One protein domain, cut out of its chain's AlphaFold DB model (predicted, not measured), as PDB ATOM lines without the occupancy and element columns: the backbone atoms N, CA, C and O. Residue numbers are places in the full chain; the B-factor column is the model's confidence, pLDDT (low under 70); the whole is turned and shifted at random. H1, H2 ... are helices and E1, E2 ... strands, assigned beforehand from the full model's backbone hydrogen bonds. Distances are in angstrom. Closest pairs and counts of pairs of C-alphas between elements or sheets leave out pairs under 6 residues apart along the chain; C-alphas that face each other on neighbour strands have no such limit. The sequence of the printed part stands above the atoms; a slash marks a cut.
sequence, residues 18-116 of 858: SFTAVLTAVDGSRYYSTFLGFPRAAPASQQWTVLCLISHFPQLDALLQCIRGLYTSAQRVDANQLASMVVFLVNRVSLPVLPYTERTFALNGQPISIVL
ATOM      1  N   SER A  18     168.689 176.210 262.849       85.62
ATOM      2  CA  SER A  18     167.370 176.204 263.498       85.62
ATOM      3  C   SER A  18     167.524 176.344 265.011       85.62
ATOM      4  O   SER A  18     168.590 176.044 265.529       85.62
ATOM      5  N   PHE A  19     166.497 176.827 265.712       86.56
ATOM      6  CA  PHE A  19     166.454 176.966 267.180       86.56
ATOM      7  C   PHE A  19     165.010 177.203 267.649       86.56
ATOM      8  O   PHE A  19     164.143 177.492 266.825       86.56
ATOM      9  N   THR A  20     164.749 177.133 268.957       83.25
ATOM     10  CA  THR A  20     163.460 177.543 269.543       83.25
ATOM     11  C   THR A  20     163.695 178.600 270.613       83.25
ATOM     12  O   THR A  20     164.495 178.389 271.519       83.25
ATOM     13  N   ALA A  21     162.990 179.726 270.511       83.81
ATOM     14  CA  ALA A  21     162.939 180.760 271.539       83.81
ATOM     15  C   ALA A  21     161.566 180.762 272.224       83.81
ATOM     16  O   ALA A  21     160.564 180.357 271.629       83.81
ATOM     17  N   VAL A  22     161.513 181.249 273.462       82.19
ATOM     18  CA  VAL A  22     160.262 181.453 274.203       82.19
ATOM     19  C   VAL A  22     159.947 182.945 274.230       82.19
ATOM     20  O   VAL A  22     160.813 183.755 274.556       82.19
ATOM     21  N   LEU A  23     158.714 183.303 273.880       81.38
ATOM     22  CA  LEU A  23     158.156 184.642 274.059       81.38
ATOM     23  C   LEU A  23     157.186 184.598 275.243       81.38
ATOM     24  O   LEU A  23     156.408 183.652 275.354       81.38
ATOM     25  N   THR A  24     157.202 185.619 276.093       78.44
ATOM     26  CA  THR A  24     156.245 185.763 277.200       78.44
ATOM     27  C   THR A  24     155.303 186.918 276.881       78.44
ATOM     28  O   THR A  24     155.768 188.005 276.537       78.44
ATOM     29  N   ALA A  25     153.994 186.691 276.963       75.88
ATOM     30  CA  ALA A  25     152.989 187.734 276.788       75.88
ATOM     31  C   ALA A  25     152.693 188.476 278.105       75.88
ATOM     32  O   ALA A  25     153.187 188.119 279.174       75.88
ATOM     33  N   VAL A  26     151.889 189.541 278.020       74.88
ATOM     34  CA  VAL A  26     151.582 190.454 279.142       74.88
ATOM     35  C   VAL A  26     150.816 189.759 280.282       74.88
ATOM     36  O   VAL A  26     150.885 190.194 281.425       74.88
ATOM     37  N   ASP A  27     150.127 188.657 279.987       69.88
ATOM     38  CA  ASP A  27     149.445 187.781 280.950       69.88
ATOM     39  C   ASP A  27     150.366 186.713 281.579       69.88
ATOM     40  O   ASP A  27     149.910 185.877 282.355       69.88
ATOM     41  N   GLY A  28     151.660 186.709 281.236       65.00
ATOM     42  CA  GLY A  28     152.631 185.697 281.661       65.00
ATOM     43  C   GLY A  28     152.587 184.389 280.859       65.00
ATOM     44  O   GLY A  28     153.404 183.499 281.114       65.00
ATOM     45  N   SER A  29     151.685 184.252 279.878       70.38
ATOM     46  CA  SER A  29     151.614 183.055 279.034       70.38
ATOM     47  C   SER A  29     152.837 182.941 278.113       70.38
ATOM     48  O   SER A  29     153.417 183.938 277.674       70.38
ATOM     49  N   ARG A  30     153.272 181.702 277.848       73.62
ATOM     50  CA  ARG A  30     154.503 181.396 277.100       73.62
ATOM     51  C   ARG A  30     154.182 180.855 275.706       73.62
ATOM     52  O   ARG A  30     153.376 179.941 275.560       73.62
ATOM     53  N   TYR A  31     154.861 181.398 274.700       81.81
ATOM     54  CA  TYR A  31     154.754 181.022 273.293       81.81
ATOM     55  C   TYR A  31     156.100 180.481 272.808       81.81
ATOM     56  O   TYR A  31     157.120 181.170 272.845       81.81
ATOM     57  N   TYR A  32     156.099 179.254 272.310       83.25
ATOM     58  CA  TYR A  32     157.262 178.543 271.805       83.25
ATOM     59  C   TYR A  32     157.386 178.818 270.306       83.25
ATOM     60  O   TYR A  32     156.524 178.433 269.516       83.25
ATOM     61  N   SER A  33     158.434 179.551 269.933       87.06
ATOM     62  CA  SER A  33     158.688 180.029 268.572       87.06
ATOM     63  C   SER A  33     159.908 179.316 267.999       87.06
ATOM     64  O   SER A  33     161.045 179.639 268.349       87.06
ATOM     65  N   THR A  34     159.681 178.331 267.135       88.88
ATOM     66  CA  THR A  34     160.740 177.576 266.457       88.88
ATOM     67  C   THR A  34     161.077 178.234 265.124       88.88
ATOM     68  O   THR A  34     160.188 178.555 264.338       88.88
ATOM     69  N   PHE A  35     162.366 178.430 264.860       88.62
ATOM     70  CA  PHE A  35     162.905 179.083 263.670       88.62
ATOM     71  C   PHE A  35     163.749 178.102 262.849       88.62
ATOM     72  O   PHE A  35     164.447 177.256 263.411       88.62
ATOM     73  N   LEU A  36     163.723 178.250 261.523       88.38
ATOM     74  CA  LEU A  36     164.569 177.523 260.572       88.38
ATOM     75  C   LEU A  36     165.041 178.488 259.475       88.38
ATOM     76  O   LEU A  36     164.245 178.926 258.644       88.38
ATOM     77  N   GLY A  37     166.325 178.841 259.507       85.62
ATOM     78  CA  GLY A  37     166.983 179.748 258.572       85.62
ATOM     79  C   GLY A  37     167.812 179.021 257.518       85.62
ATOM     80  O   GLY A  37     168.483 178.034 257.816       85.62
ATOM     81  N   PHE A  38     167.780 179.518 256.284       83.56
ATOM     82  CA  PHE A  38     168.493 178.945 255.142       83.56
ATOM     83  C   PHE A  38     168.935 180.027 254.138       83.56
ATOM     84  O   PHE A  38     168.251 181.049 253.996       83.56
ATOM     85  N   PRO A  39     170.054 179.825 253.419       77.25
ATOM     86  CA  PRO A  39     170.490 180.739 252.372       77.25
ATOM     87  C   PRO A  39     169.607 180.600 251.123       77.25
ATOM     88  O   PRO A  39     169.192 179.506 250.738       77.25
ATOM     89  N   ARG A  40     169.332 181.720 250.450       70.56
ATOM     90  CA  ARG A  40     168.679 181.754 249.138       70.56
ATOM     91  C   ARG A  40     169.743 181.659 248.045       70.56
ATOM     92  O   ARG A  40     170.675 182.454 248.031       70.56
ATOM     93  N   ALA A  41     169.568 180.736 247.098       58.41
ATOM     94  CA  ALA A  41     170.509 180.468 246.002       58.41
ATOM     95  C   ALA A  41     170.512 181.557 244.898       58.41
ATOM     96  O   ALA A  41     170.248 181.281 243.730       58.41
ATOM     97  N   ALA A  42     170.769 182.816 245.270       54.62
ATOM     98  CA  ALA A  42     170.870 183.958 244.361       54.62
ATOM     99  C   ALA A  42     172.354 184.338 244.138       54.62
ATOM    100  O   ALA A  42     173.044 184.652 245.108       54.62
ATOM    101  N   PRO A  43     172.863 184.368 242.891       49.53
ATOM    102  CA  PRO A  43     174.306 184.325 242.599       49.53
ATOM    103  C   PRO A  43     175.104 185.617 242.872       49.53
ATOM    104  O   PRO A  43     176.271 185.688 242.503       49.53
ATOM    105  N   ALA A  44     174.501 186.644 243.480       52.72
ATOM    106  CA  ALA A  44     175.143 187.943 243.730       52.72
ATOM    107  C   ALA A  44     174.951 188.487 245.162       52.72
ATOM    108  O   ALA A  44     175.478 189.545 245.491       52.72
ATOM    109  N   SER A  45     174.190 187.796 246.019       56.06
ATOM    110  CA  SER A  45     173.992 188.188 247.422       56.06
ATOM    111  C   SER A  45     173.446 187.011 248.230       56.06
ATOM    112  O   SER A  45     172.353 186.525 247.923       56.06
ATOM    113  N   GLN A  46     174.153 186.596 249.283       59.34
ATOM    114  CA  GLN A  46     173.783 185.470 250.153       59.34
ATOM    115  C   GLN A  46     172.636 185.862 251.111       59.34
ATOM    116  O   GLN A  46     172.802 185.976 252.322       59.34
ATOM    117  N   GLN A  47     171.454 186.137 250.552       69.44
ATOM    118  CA  GLN A  47     170.267 186.531 251.313       69.44
ATOM    119  C   GLN A  47     169.715 185.340 252.099       69.44
ATOM    120  O   GLN A  47     169.298 184.341 251.513       69.44
ATOM    121  N   TRP A  48     169.644 185.464 253.420       76.56
ATOM    122  CA  TRP A  48     169.053 184.444 254.280       76.56
ATOM    123  C   TRP A  48     167.539 184.627 254.419       76.56
ATOM    124  O   TRP A  48     167.039 185.734 254.607       76.56
ATOM    125  N   THR A  49     166.808 183.516 254.353       81.62
ATOM    126  CA  THR A  49     165.361 183.435 254.602       81.62
ATOM    127  C   THR A  49     165.131 182.617 255.869       81.62
ATOM    128  O   THR A  49     165.862 181.663 256.115       81.62
ATOM    129  N   VAL A  50     164.135 182.977 256.684       85.50
ATOM    130  CA  VAL A  50     163.811 182.262 257.930       85.50
ATOM    131  C   VAL A  50     162.325 181.928 257.970       85.50
ATOM    132  O   VAL A  50     161.484 182.823 257.902       85.50
ATOM    133  N   LEU A  51     162.009 180.642 258.111       88.00
ATOM    134  CA  LEU A  51     160.681 180.162 258.486       88.00
ATOM    135  C   LEU A  51     160.534 180.221 260.011       88.00
ATOM    136  O   LEU A  51     161.502 179.998 260.741       88.00
ATOM    137  N   CYS A  52     159.319 180.476 260.493       89.81
ATOM    138  CA  CYS A  52     158.986 180.430 261.914       89.81
ATOM    139  C   CYS A  52     157.645 179.717 262.127       89.81
ATOM    140  O   CYS A  52     156.706 179.922 261.361       89.81
ATOM    141  N   LEU A  53     157.570 178.899 263.176       88.69
ATOM    142  CA  LEU A  53     156.358 178.252 263.669       88.69
ATOM    143  C   LEU A  53     156.181 178.641 265.141       88.69
ATOM    144  O   LEU A  53     157.097 178.448 265.938       88.69
ATOM    145  N   ILE A  54     155.021 179.196 265.494       87.69
ATOM    146  CA  ILE A  54     154.712 179.680 266.848       87.69
ATOM    147  C   ILE A  54     153.575 178.836 267.428       87.69
ATOM    148  O   ILE A  54     152.567 178.613 266.759       87.69
ATOM    149  N   SER A  55     153.731 178.377 268.669       83.38
ATOM    150  CA  SER A  55     152.759 177.544 269.381       83.38
ATOM    151  C   SER A  55     152.662 177.934 270.856       83.38
ATOM    152  O   SER A  55     153.658 178.304 271.467       83.38
ATOM    153  N   HIS A  56     151.484 177.792 271.464       77.50
ATOM    154  CA  HIS A  56     151.322 177.895 272.924       77.50
ATOM    155  C   HIS A  56     151.879 176.671 273.680       77.50
ATOM    156  O   HIS A  56     151.993 176.696 274.903       77.50
ATOM    157  N   PHE A  57     152.204 175.581 272.977       74.38
ATOM    158  CA  PHE A  57     152.495 174.282 273.589       74.38
ATOM    159  C   PHE A  57     154.004 173.972 273.586       74.38
ATOM    160  O   PHE A  57     154.646 174.151 272.547       74.38
ATOM    161  N   PRO A  58     154.579 173.465 274.698       72.00
ATOM    162  CA  PRO A  58     156.030 173.303 274.910       72.00
ATOM    163  C   PRO A  58     156.663 172.113 274.155       72.00
ATOM    164  O   PRO A  58     157.588 171.469 274.634       72.00
ATOM    165  N   GLN A  59     156.157 171.788 272.967       76.44
ATOM    166  CA  GLN A  59     156.476 170.570 272.214       76.44
ATOM    167  C   GLN A  59     157.673 170.786 271.273       76.44
ATOM    168  O   GLN A  59     157.541 170.731 270.050       76.44
ATOM    169  N   LEU A  60     158.836 171.095 271.860       76.69
ATOM    170  CA  LEU A  60     160.037 171.579 271.160       76.69
ATOM    171  C   LEU A  60     160.435 170.715 269.952       76.69
ATOM    172  O   LEU A  60     160.609 171.240 268.851       76.69
ATOM    173  N   ASP A  61     160.556 169.401 270.149       78.44
ATOM    174  CA  ASP A  61     161.032 168.479 269.115       78.44
ATOM    175  C   ASP A  61     159.990 168.262 268.011       78.44
ATOM    176  O   ASP A  61     160.340 168.280 266.830       78.44
ATOM    177  N   ALA A  62     158.702 168.162 268.357       80.00
ATOM    178  CA  ALA A  62     157.625 168.043 267.375       80.00
ATOM    179  C   ALA A  62     157.496 169.311 266.508       80.00
ATOM    180  O   ALA A  62     157.338 169.211 265.290       80.00
ATOM    181  N   LEU A  63     157.635 170.509 267.095       83.75
ATOM    182  CA  LEU A  63     157.664 171.780 266.355       83.75
ATOM    183  C   LEU A  63     158.871 171.854 265.403       83.75
ATOM    184  O   LEU A  63     158.738 172.293 264.256       83.75
ATOM    185  N   LEU A  64     160.036 171.367 265.843       84.75
ATOM    186  CA  LEU A  64     161.250 171.300 265.030       84.75
ATOM    187  C   LEU A  64     161.147 170.271 263.889       84.75
ATOM    188  O   LEU A  64     161.605 170.540 262.776       84.75
ATOM    189  N   GLN A  65     160.516 169.121 264.127       86.31
ATOM    190  CA  GLN A  65     160.201 168.142 263.084       86.31
ATOM    191  C   GLN A  65     159.204 168.723 262.069       86.31
ATOM    192  O   GLN A  65     159.439 168.627 260.864       86.31
ATOM    193  N   CYS A  66     158.157 169.423 262.526       87.94
ATOM    194  CA  CYS A  66     157.179 170.078 261.651       87.94
ATOM    195  C   CYS A  66     157.827 171.104 260.714       87.94
ATOM    196  O   CYS A  66     157.597 171.060 259.505       87.94
ATOM    197  N   ILE A  67     158.658 172.016 261.234       88.19
ATOM    198  CA  ILE A  67     159.259 173.074 260.406       88.19
ATOM    199  C   ILE A  67     160.300 172.523 259.414       88.19
ATOM    200  O   ILE A  67     160.373 172.992 258.278       88.19
ATOM    201  N   ARG A  68     161.044 171.468 259.790       87.69
ATOM    202  CA  ARG A  68     161.946 170.729 258.882       87.69
ATOM    203  C   ARG A  68     161.173 169.960 257.806       87.69
ATOM    204  O   ARG A  68     161.575 169.970 256.640       87.69
ATOM    205  N   GLY A  69     160.038 169.361 258.164       86.25
ATOM    206  CA  GLY A  69     159.106 168.742 257.223       86.25
ATOM    207  C   GLY A  69     158.565 169.754 256.212       86.25
ATOM    208  O   GLY A  69     158.700 169.550 255.009       86.25
ATOM    209  N   LEU A  70     158.044 170.897 256.667       86.56
ATOM    210  CA  LEU A  70     157.558 171.968 255.784       86.56
ATOM    211  C   LEU A  70     158.654 172.508 254.847       86.56
ATOM    212  O   LEU A  70     158.401 172.690 253.658       86.56
ATOM    213  N   TYR A  71     159.881 172.705 255.337       86.56
ATOM    214  CA  TYR A  71     161.005 173.155 254.506       86.56
ATOM    215  C   TYR A  71     161.390 172.140 253.420       86.56
ATOM    216  O   TYR A  71     161.510 172.501 252.249       86.56
ATOM    217  N   THR A  72     161.520 170.858 253.774       85.19
ATOM    218  CA  THR A  72     161.812 169.790 252.795       85.19
ATOM    219  C   THR A  72     160.652 169.538 251.824       85.19
ATOM    220  O   THR A  72     160.888 169.118 250.691       85.19
ATOM    221  N   SER A  73     159.416 169.870 252.218       83.12
ATOM    222  CA  SER A  73     158.249 169.924 251.322       83.12
ATOM    223  C   SER A  73     158.394 171.041 250.294       83.12
ATOM    224  O   SER A  73     158.296 170.794 249.097       83.12
ATOM    225  N   ALA A  74     158.681 172.266 250.747       82.50
ATOM    226  CA  ALA A  74     158.733 173.467 249.912       82.50
ATOM    227  C   ALA A  74     159.809 173.425 248.805       82.50
ATOM    228  O   ALA A  74     159.740 174.199 247.855       82.50
ATOM    229  N   GLN A  75     160.785 172.517 248.904       81.31
ATOM    230  CA  GLN A  75     161.774 172.247 247.852       81.31
ATOM    231  C   GLN A  75     161.277 171.290 246.748       81.31
ATOM    232  O   GLN A  75     161.911 171.197 245.699       81.31
ATOM    233  N   ARG A  76     160.196 170.538 246.991       80.38
ATOM    234  CA  ARG A  76     159.737 169.407 246.159       80.38
ATOM    235  C   ARG A  76     158.294 169.542 245.657       80.38
ATOM    236  O   ARG A  76     157.893 168.798 244.769       80.38
ATOM    237  N   VAL A  77     157.510 170.428 246.269       81.44
ATOM    238  CA  VAL A  77     156.040 170.443 246.226       81.44
ATOM    239  C   VAL A  77     155.532 171.848 245.879       81.44
ATOM    240  O   VAL A  77     156.161 172.844 246.235       81.44
ATOM    241  N   ASP A  78     154.398 171.941 245.178       83.62
ATOM    242  CA  ASP A  78     153.810 173.224 244.781       83.62
ATOM    243  C   ASP A  78     153.142 173.976 245.950       83.62
ATOM    244  O   ASP A  78     152.837 173.421 247.009       83.62
ATOM    245  N   ALA A  79     152.874 175.267 245.739       81.44
ATOM    246  CA  ALA A  79     152.335 176.151 246.768       81.44
ATOM    247  C   ALA A  79     150.966 175.712 247.325       81.44
ATOM    248  O   ALA A  79     150.700 175.948 248.503       81.44
ATOM    249  N   ASN A  80     150.106 175.061 246.532       80.06
ATOM    250  CA  ASN A  80     148.770 174.650 246.980       80.06
ATOM    251  C   ASN A  80     148.838 173.422 247.897       80.06
ATOM    252  O   ASN A  80     148.168 173.373 248.932       80.06
ATOM    253  N   GLN A  81     149.680 172.446 247.554       78.81
ATOM    254  CA  GLN A  81     149.956 171.299 248.417       78.81
ATOM    255  C   GLN A  81     150.667 171.737 249.708       78.81
ATOM    256  O   GLN A  81     150.240 171.346 250.793       78.81
ATOM    257  N   LEU A  82     151.663 172.631 249.630       82.44
ATOM    258  CA  LEU A  82     152.321 173.191 250.819       82.44
ATOM    259  C   LEU A  82     151.329 173.949 251.726       82.44
ATOM    260  O   LEU A  82     151.327 173.750 252.942       82.44
ATOM    261  N   ALA A  83     150.440 174.766 251.152       81.38
ATOM    262  CA  ALA A  83     149.370 175.427 251.900       81.38
ATOM    263  C   ALA A  83     148.413 174.415 252.553       81.38
ATOM    264  O   ALA A  83     148.022 174.596 253.706       81.38
ATOM    265  N   SER A  84     148.092 173.314 251.866       81.19
ATOM    266  CA  SER A  84     147.260 172.230 252.407       81.19
ATOM    267  C   SER A  84     147.916 171.541 253.612       81.19
ATOM    268  O   SER A  84     147.233 171.243 254.591       81.19
ATOM    269  N   MET A  85     149.243 171.362 253.599       80.06
ATOM    270  CA  MET A  85     150.001 170.845 254.748       80.06
ATOM    271  C   MET A  85     149.971 171.801 255.948       80.06
ATOM    272  O   MET A  85     149.781 171.360 257.080       80.06
ATOM    273  N   VAL A  86     150.109 173.111 255.719       83.50
ATOM    274  CA  VAL A  86     149.987 174.122 256.787       83.50
ATOM    275  C   VAL A  86     148.561 174.146 257.353       83.50
ATOM    276  O   VAL A  86     148.382 174.153 258.569       83.50
ATOM    277  N   VAL A  87     147.536 174.072 256.497       83.06
ATOM    278  CA  VAL A  87     146.126 173.978 256.916       83.06
ATOM    279  C   VAL A  87     145.858 172.708 257.732       83.06
ATOM    280  O   VAL A  87     145.102 172.777 258.703       83.06
ATOM    281  N   PHE A  88     146.488 171.578 257.394       80.94
ATOM    282  CA  PHE A  88     146.426 170.343 258.180       80.94
ATOM    283  C   PHE A  88     147.076 170.511 259.564       80.94
ATOM    284  O   PHE A  88     146.427 170.236 260.574       80.94
ATOM    285  N   LEU A  89     148.308 171.028 259.628       80.44
ATOM    286  CA  LEU A  89     149.017 171.261 260.894       80.44
ATOM    287  C   LEU A  89     148.254 172.206 261.834       80.44
ATOM    288  O   LEU A  89     148.214 171.959 263.033       80.44
ATOM    289  N   VAL A  90     147.624 173.259 261.302       78.38
ATOM    290  CA  VAL A  90     146.912 174.263 262.112       78.38
ATOM    291  C   VAL A  90     145.491 173.827 262.499       78.38
ATOM    292  O   VAL A  90     145.053 174.131 263.603       78.38
ATOM    293  N   ASN A  91     144.755 173.128 261.622       76.81
ATOM    294  CA  ASN A  91     143.313 172.875 261.813       76.81
ATOM    295  C   ASN A  91     142.918 171.396 261.981       76.81
ATOM    296  O   ASN A  91     141.745 171.114 262.230       76.81
ATOM    297  N   ARG A  92     143.833 170.436 261.784       71.44
ATOM    298  CA  ARG A  92     143.533 168.987 261.858       71.44
ATOM    299  C   ARG A  92     144.358 168.245 262.908       71.44
ATOM    300  O   ARG A  92     143.855 167.277 263.478       71.44
ATOM    301  N   VAL A  93     145.570 168.707 263.214       75.31
ATOM    302  CA  VAL A  93     146.348 168.208 264.357       75.31
ATOM    303  C   VAL A  93     145.792 168.815 265.649       75.31
ATOM    304  O   VAL A  93     146.255 169.844 266.130       75.31
ATOM    305  N   SER A  94     144.772 168.175 266.225       68.44
ATOM    306  CA  SER A  94     144.467 168.366 267.648       68.44
ATOM    307  C   SER A  94     145.534 167.682 268.519       68.44
ATOM    308  O   SER A  94     146.295 166.838 268.049       68.44
ATOM    309  N   LEU A  95     145.619 168.070 269.790       65.00
ATOM    310  CA  LEU A  95     146.632 167.585 270.736       65.00
ATOM    311  C   LEU A  95     146.250 166.226 271.362       65.00
ATOM    312  O   LEU A  95     145.124 165.758 271.150       65.00
ATOM    313  N   PRO A  96     147.156 165.577 272.123       62.75
ATOM    314  CA  PRO A  96     146.757 164.581 273.110       62.75
ATOM    315  C   PRO A  96     145.867 165.233 274.179       62.75
ATOM    316  O   PRO A  96     146.084 166.385 274.564       62.75
ATOM    317  N   VAL A  97     144.871 164.494 274.655       57.00
ATOM    318  CA  VAL A  97     143.991 164.868 275.770       57.00
ATOM    319  C   VAL A  97     143.900 163.642 276.668       57.00
ATOM    320  O   VAL A  97     143.759 162.536 276.150       57.00
ATOM    321  N   LEU A  98     143.994 163.827 277.988       41.38
ATOM    322  CA  LEU A  98     143.917 162.723 278.952       41.38
ATOM    323  C   LEU A  98     142.647 161.874 278.704       41.38
ATOM    324  O   LEU A  98     141.588 162.461 278.468       41.38
ATOM    325  N   PRO A  99     142.741 160.529 278.729       38.94
ATOM    326  CA  PRO A  99     143.878 159.722 279.201       38.94
ATOM    327  C   PRO A  99     145.061 159.576 278.220       38.94
ATOM    328  O   PRO A  99     146.109 159.071 278.615       38.94
ATOM    329  N   TYR A 100     144.949 160.027 276.967       44.41
ATOM    330  CA  TYR A 100     146.000 159.852 275.957       44.41
ATOM    331  C   TYR A 100     147.207 160.768 276.208       44.41
ATOM    332  O   TYR A 100     147.133 161.986 276.031       44.41
ATOM    333  N   THR A 101     148.342 160.167 276.575       59.81
ATOM    334  CA  THR A 101     149.634 160.854 276.749       59.81
ATOM    335  C   THR A 101     150.421 161.012 275.451       59.81
ATOM    336  O   THR A 101     151.260 161.899 275.377       59.81
ATOM    337  N   GLU A 102     150.158 160.228 274.404       68.00
ATOM    338  CA  GLU A 102     150.827 160.352 273.100       68.00
ATOM    339  C   GLU A 102     149.820 160.525 271.958       68.00
ATOM    340  O   GLU A 102     148.704 160.003 271.992       68.00
ATOM    341  N   ARG A 103     150.230 161.260 270.919       74.19
ATOM    342  CA  ARG A 103     149.522 161.349 269.645       74.19
ATOM    343  C   ARG A 103     150.483 161.498 268.470       74.19
ATOM    344  O   ARG A 103     151.174 162.509 268.357       74.19
ATOM    345  N   THR A 104     150.450 160.540 267.549       79.62
ATOM    346  CA  THR A 104     151.223 160.570 266.299       79.62
ATOM    347  C   THR A 104     150.388 161.103 265.132       79.62
ATOM    348  O   THR A 104     149.193 160.826 265.023       79.62
ATOM    349  N   PHE A 105     151.017 161.846 264.223       81.75
ATOM    350  CA  PHE A 105     150.476 162.201 262.908       81.75
ATOM    351  C   PHE A 105     151.588 162.148 261.851       81.75
ATOM    352  O   PHE A 105     152.765 162.167 262.193       81.75
ATOM    353  N   ALA A 106     151.239 162.083 260.566       79.44
ATOM    354  CA  ALA A 106     152.223 162.046 259.484       79.44
ATOM    355  C   ALA A 106     152.359 163.405 258.778       79.44
ATOM    356  O   ALA A 106     151.360 164.062 258.483       79.44
ATOM    357  N   LEU A 107     153.591 163.784 258.433       80.12
ATOM    358  CA  LEU A 107     153.913 164.921 257.567       80.12
ATOM    359  C   LEU A 107     154.883 164.423 256.479       80.12
ATOM    360  O   LEU A 107     155.972 163.956 256.792       80.12
ATOM    361  N   ASN A 108     154.470 164.431 255.205       71.94
ATOM    362  CA  ASN A 108     155.160 163.725 254.101       71.94
ATOM    363  C   ASN A 108     155.486 162.246 254.396       71.94
ATOM    364  O   ASN A 108     156.557 161.752 254.048       71.94
ATOM    365  N   GLY A 109     154.589 161.540 255.090       70.38
ATOM    366  CA  GLY A 109     154.812 160.146 255.490       70.38
ATOM    367  C   GLY A 109     155.866 159.948 256.589       70.38
ATOM    368  O   GLY A 109     156.071 158.817 257.014       70.38
ATOM    369  N   GLN A 110     156.507 161.011 257.087       74.06
ATOM    370  CA  GLN A 110     157.303 160.948 258.312       74.06
ATOM    371  C   GLN A 110     156.363 161.048 259.524       74.06
ATOM    372  O   GLN A 110     155.595 162.014 259.593       74.06
ATOM    373  N   PRO A 111     156.381 160.083 260.462       80.69
ATOM    374  CA  PRO A 111     155.602 160.173 261.688       80.69
ATOM    375  C   PRO A 111     156.219 161.207 262.639       80.69
ATOM    376  O   PRO A 111     157.427 161.217 262.867       80.69
ATOM    377  N   ILE A 112     155.372 162.060 263.206       81.06
ATOM    378  CA  ILE A 112     155.692 163.037 264.245       81.06
ATOM    379  C   ILE A 112     154.792 162.716 265.438       81.06
ATOM    380  O   ILE A 112     153.566 162.775 265.321       81.06
ATOM    381  N   SER A 113     155.393 162.377 266.577       76.06
ATOM    382  CA  SER A 113     154.676 162.167 267.839       76.06
ATOM    383  C   SER A 113     154.722 163.410 268.719       76.06
ATOM    384  O   SER A 113     155.768 164.030 268.901       76.06
ATOM    385  N   ILE A 114     153.573 163.745 269.301       71.38
ATOM    386  CA  ILE A 114     153.424 164.709 270.391       71.38
ATOM    387  C   ILE A 114     153.157 163.905 271.661       71.38
ATOM    388  O   ILE A 114     152.139 163.218 271.740       71.38
ATOM    389  N   VAL A 115     154.038 164.014 272.655       66.62
ATOM    390  CA  VAL A 115     153.858 163.380 273.969       66.62
ATOM    391  C   VAL A 115     153.551 164.460 274.999       66.62
ATOM    392  O   VAL A 115     154.357 165.361 275.221       66.62
ATOM    393  N   LEU A 116     152.384 164.381 275.628       57.12
ATOM    394  CA  LEU A 116     152.019 165.147 276.811       57.12
ATOM    395  C   LEU A 116     152.553 164.400 278.050       57.12
ATOM    396  O   LEU A 116     152.060 163.307 278.341       57.12
TER     397      LEU A 116
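This is residues 18 to 116 of the 858 residues of a protein of Hordeum vulgare subsp. vulgare (UniProt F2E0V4). One helix, H1, lies in the middle, with a strongly twisted three-strand sheet, E1 E2 E3, packed on one side of it and a small two-strand hairpin, E4 E5, on another. The second helix, H2, folds back beside H1 away from the three-strand sheet. The printed part has 99 residues with two named helices and five named strands, in the order E1 E2 E3 H1 H2 E4 E5; both sheets are antiparallel, and the class is mixed, helices and strands. The whole is only just loose, close to compact, with a radius of gyration of the C-alphas of 15.2 A, and it is flat, spanning 54 by 35 by 19 A.

Start with E1, residues 18 to 24, E2, residues 30 to 39, and E3, residues 48 to 55: they form a meander, each strand the antiparallel neighbour of the one before. Between E1 and E2 look for N 21 and O 33, 2.9 A apart and within hydrogen-bond range; between E2 and E3, for N 36 and O 51, 2.9 A. H1, residues 60 to 74, is on one face of this sheet, making two layers, a helix layer and a sheet layer, at a height over the sheet of 8.5 A. It lies over E2 and E3 and runs slantwise to the strands, at 36 degrees to E2 on the local plane; its closest C-alphas to E2 are those of Leu 64 and Thr 34, 6.5 A apart. H2, residues 79 to 91, forms a helical hairpin with H1, opposite ways at a shallow tilt of 19 degrees. They touch through residues 70 to 74 and 82 to 86 alone, closest at the C-alphas of Ala 74 and Leu 82, 6.5 A. H2 is not on the three-strand sheet. In H1 and H2 every O i to N i+4 pair is within hydrogen-bond range. E4, residues 102 to 107, and E5, residues 110 to 115, form a hairpin, with N 105 and O 112 at 2.9 A, within hydrogen-bond range. The closest C-alphas of H1 and E5 are those of Ala 62 and Ile 114, 6.2 A apart.

Find C-alpha 18 at (167.370, 176.204, 263.498); from there E1 runs 20.1 A, E2 29.5 A and E3 23.3 A. H1 begins at C-alpha 60, (160.037, 171.579, 271.160), and runs 21.4 A; H2 runs 17.8 A and E4 16.5 A. E5 runs 16.2 A to C-alpha 115 at (153.858, 163.380, 273.969).

The C-alphas of Ala 44 and Pro 99, the two farthest apart, are 55.1 A from each other. The printed part has no cut, and no link is long. Residues 75 to 80, of which 79 to 80 belong to H2, stand free. The mean pLDDT of the printed part is 76.4; look for values under 70 at residues 27 to 28, 41 to 47, 94 to 102 and 115 to 116.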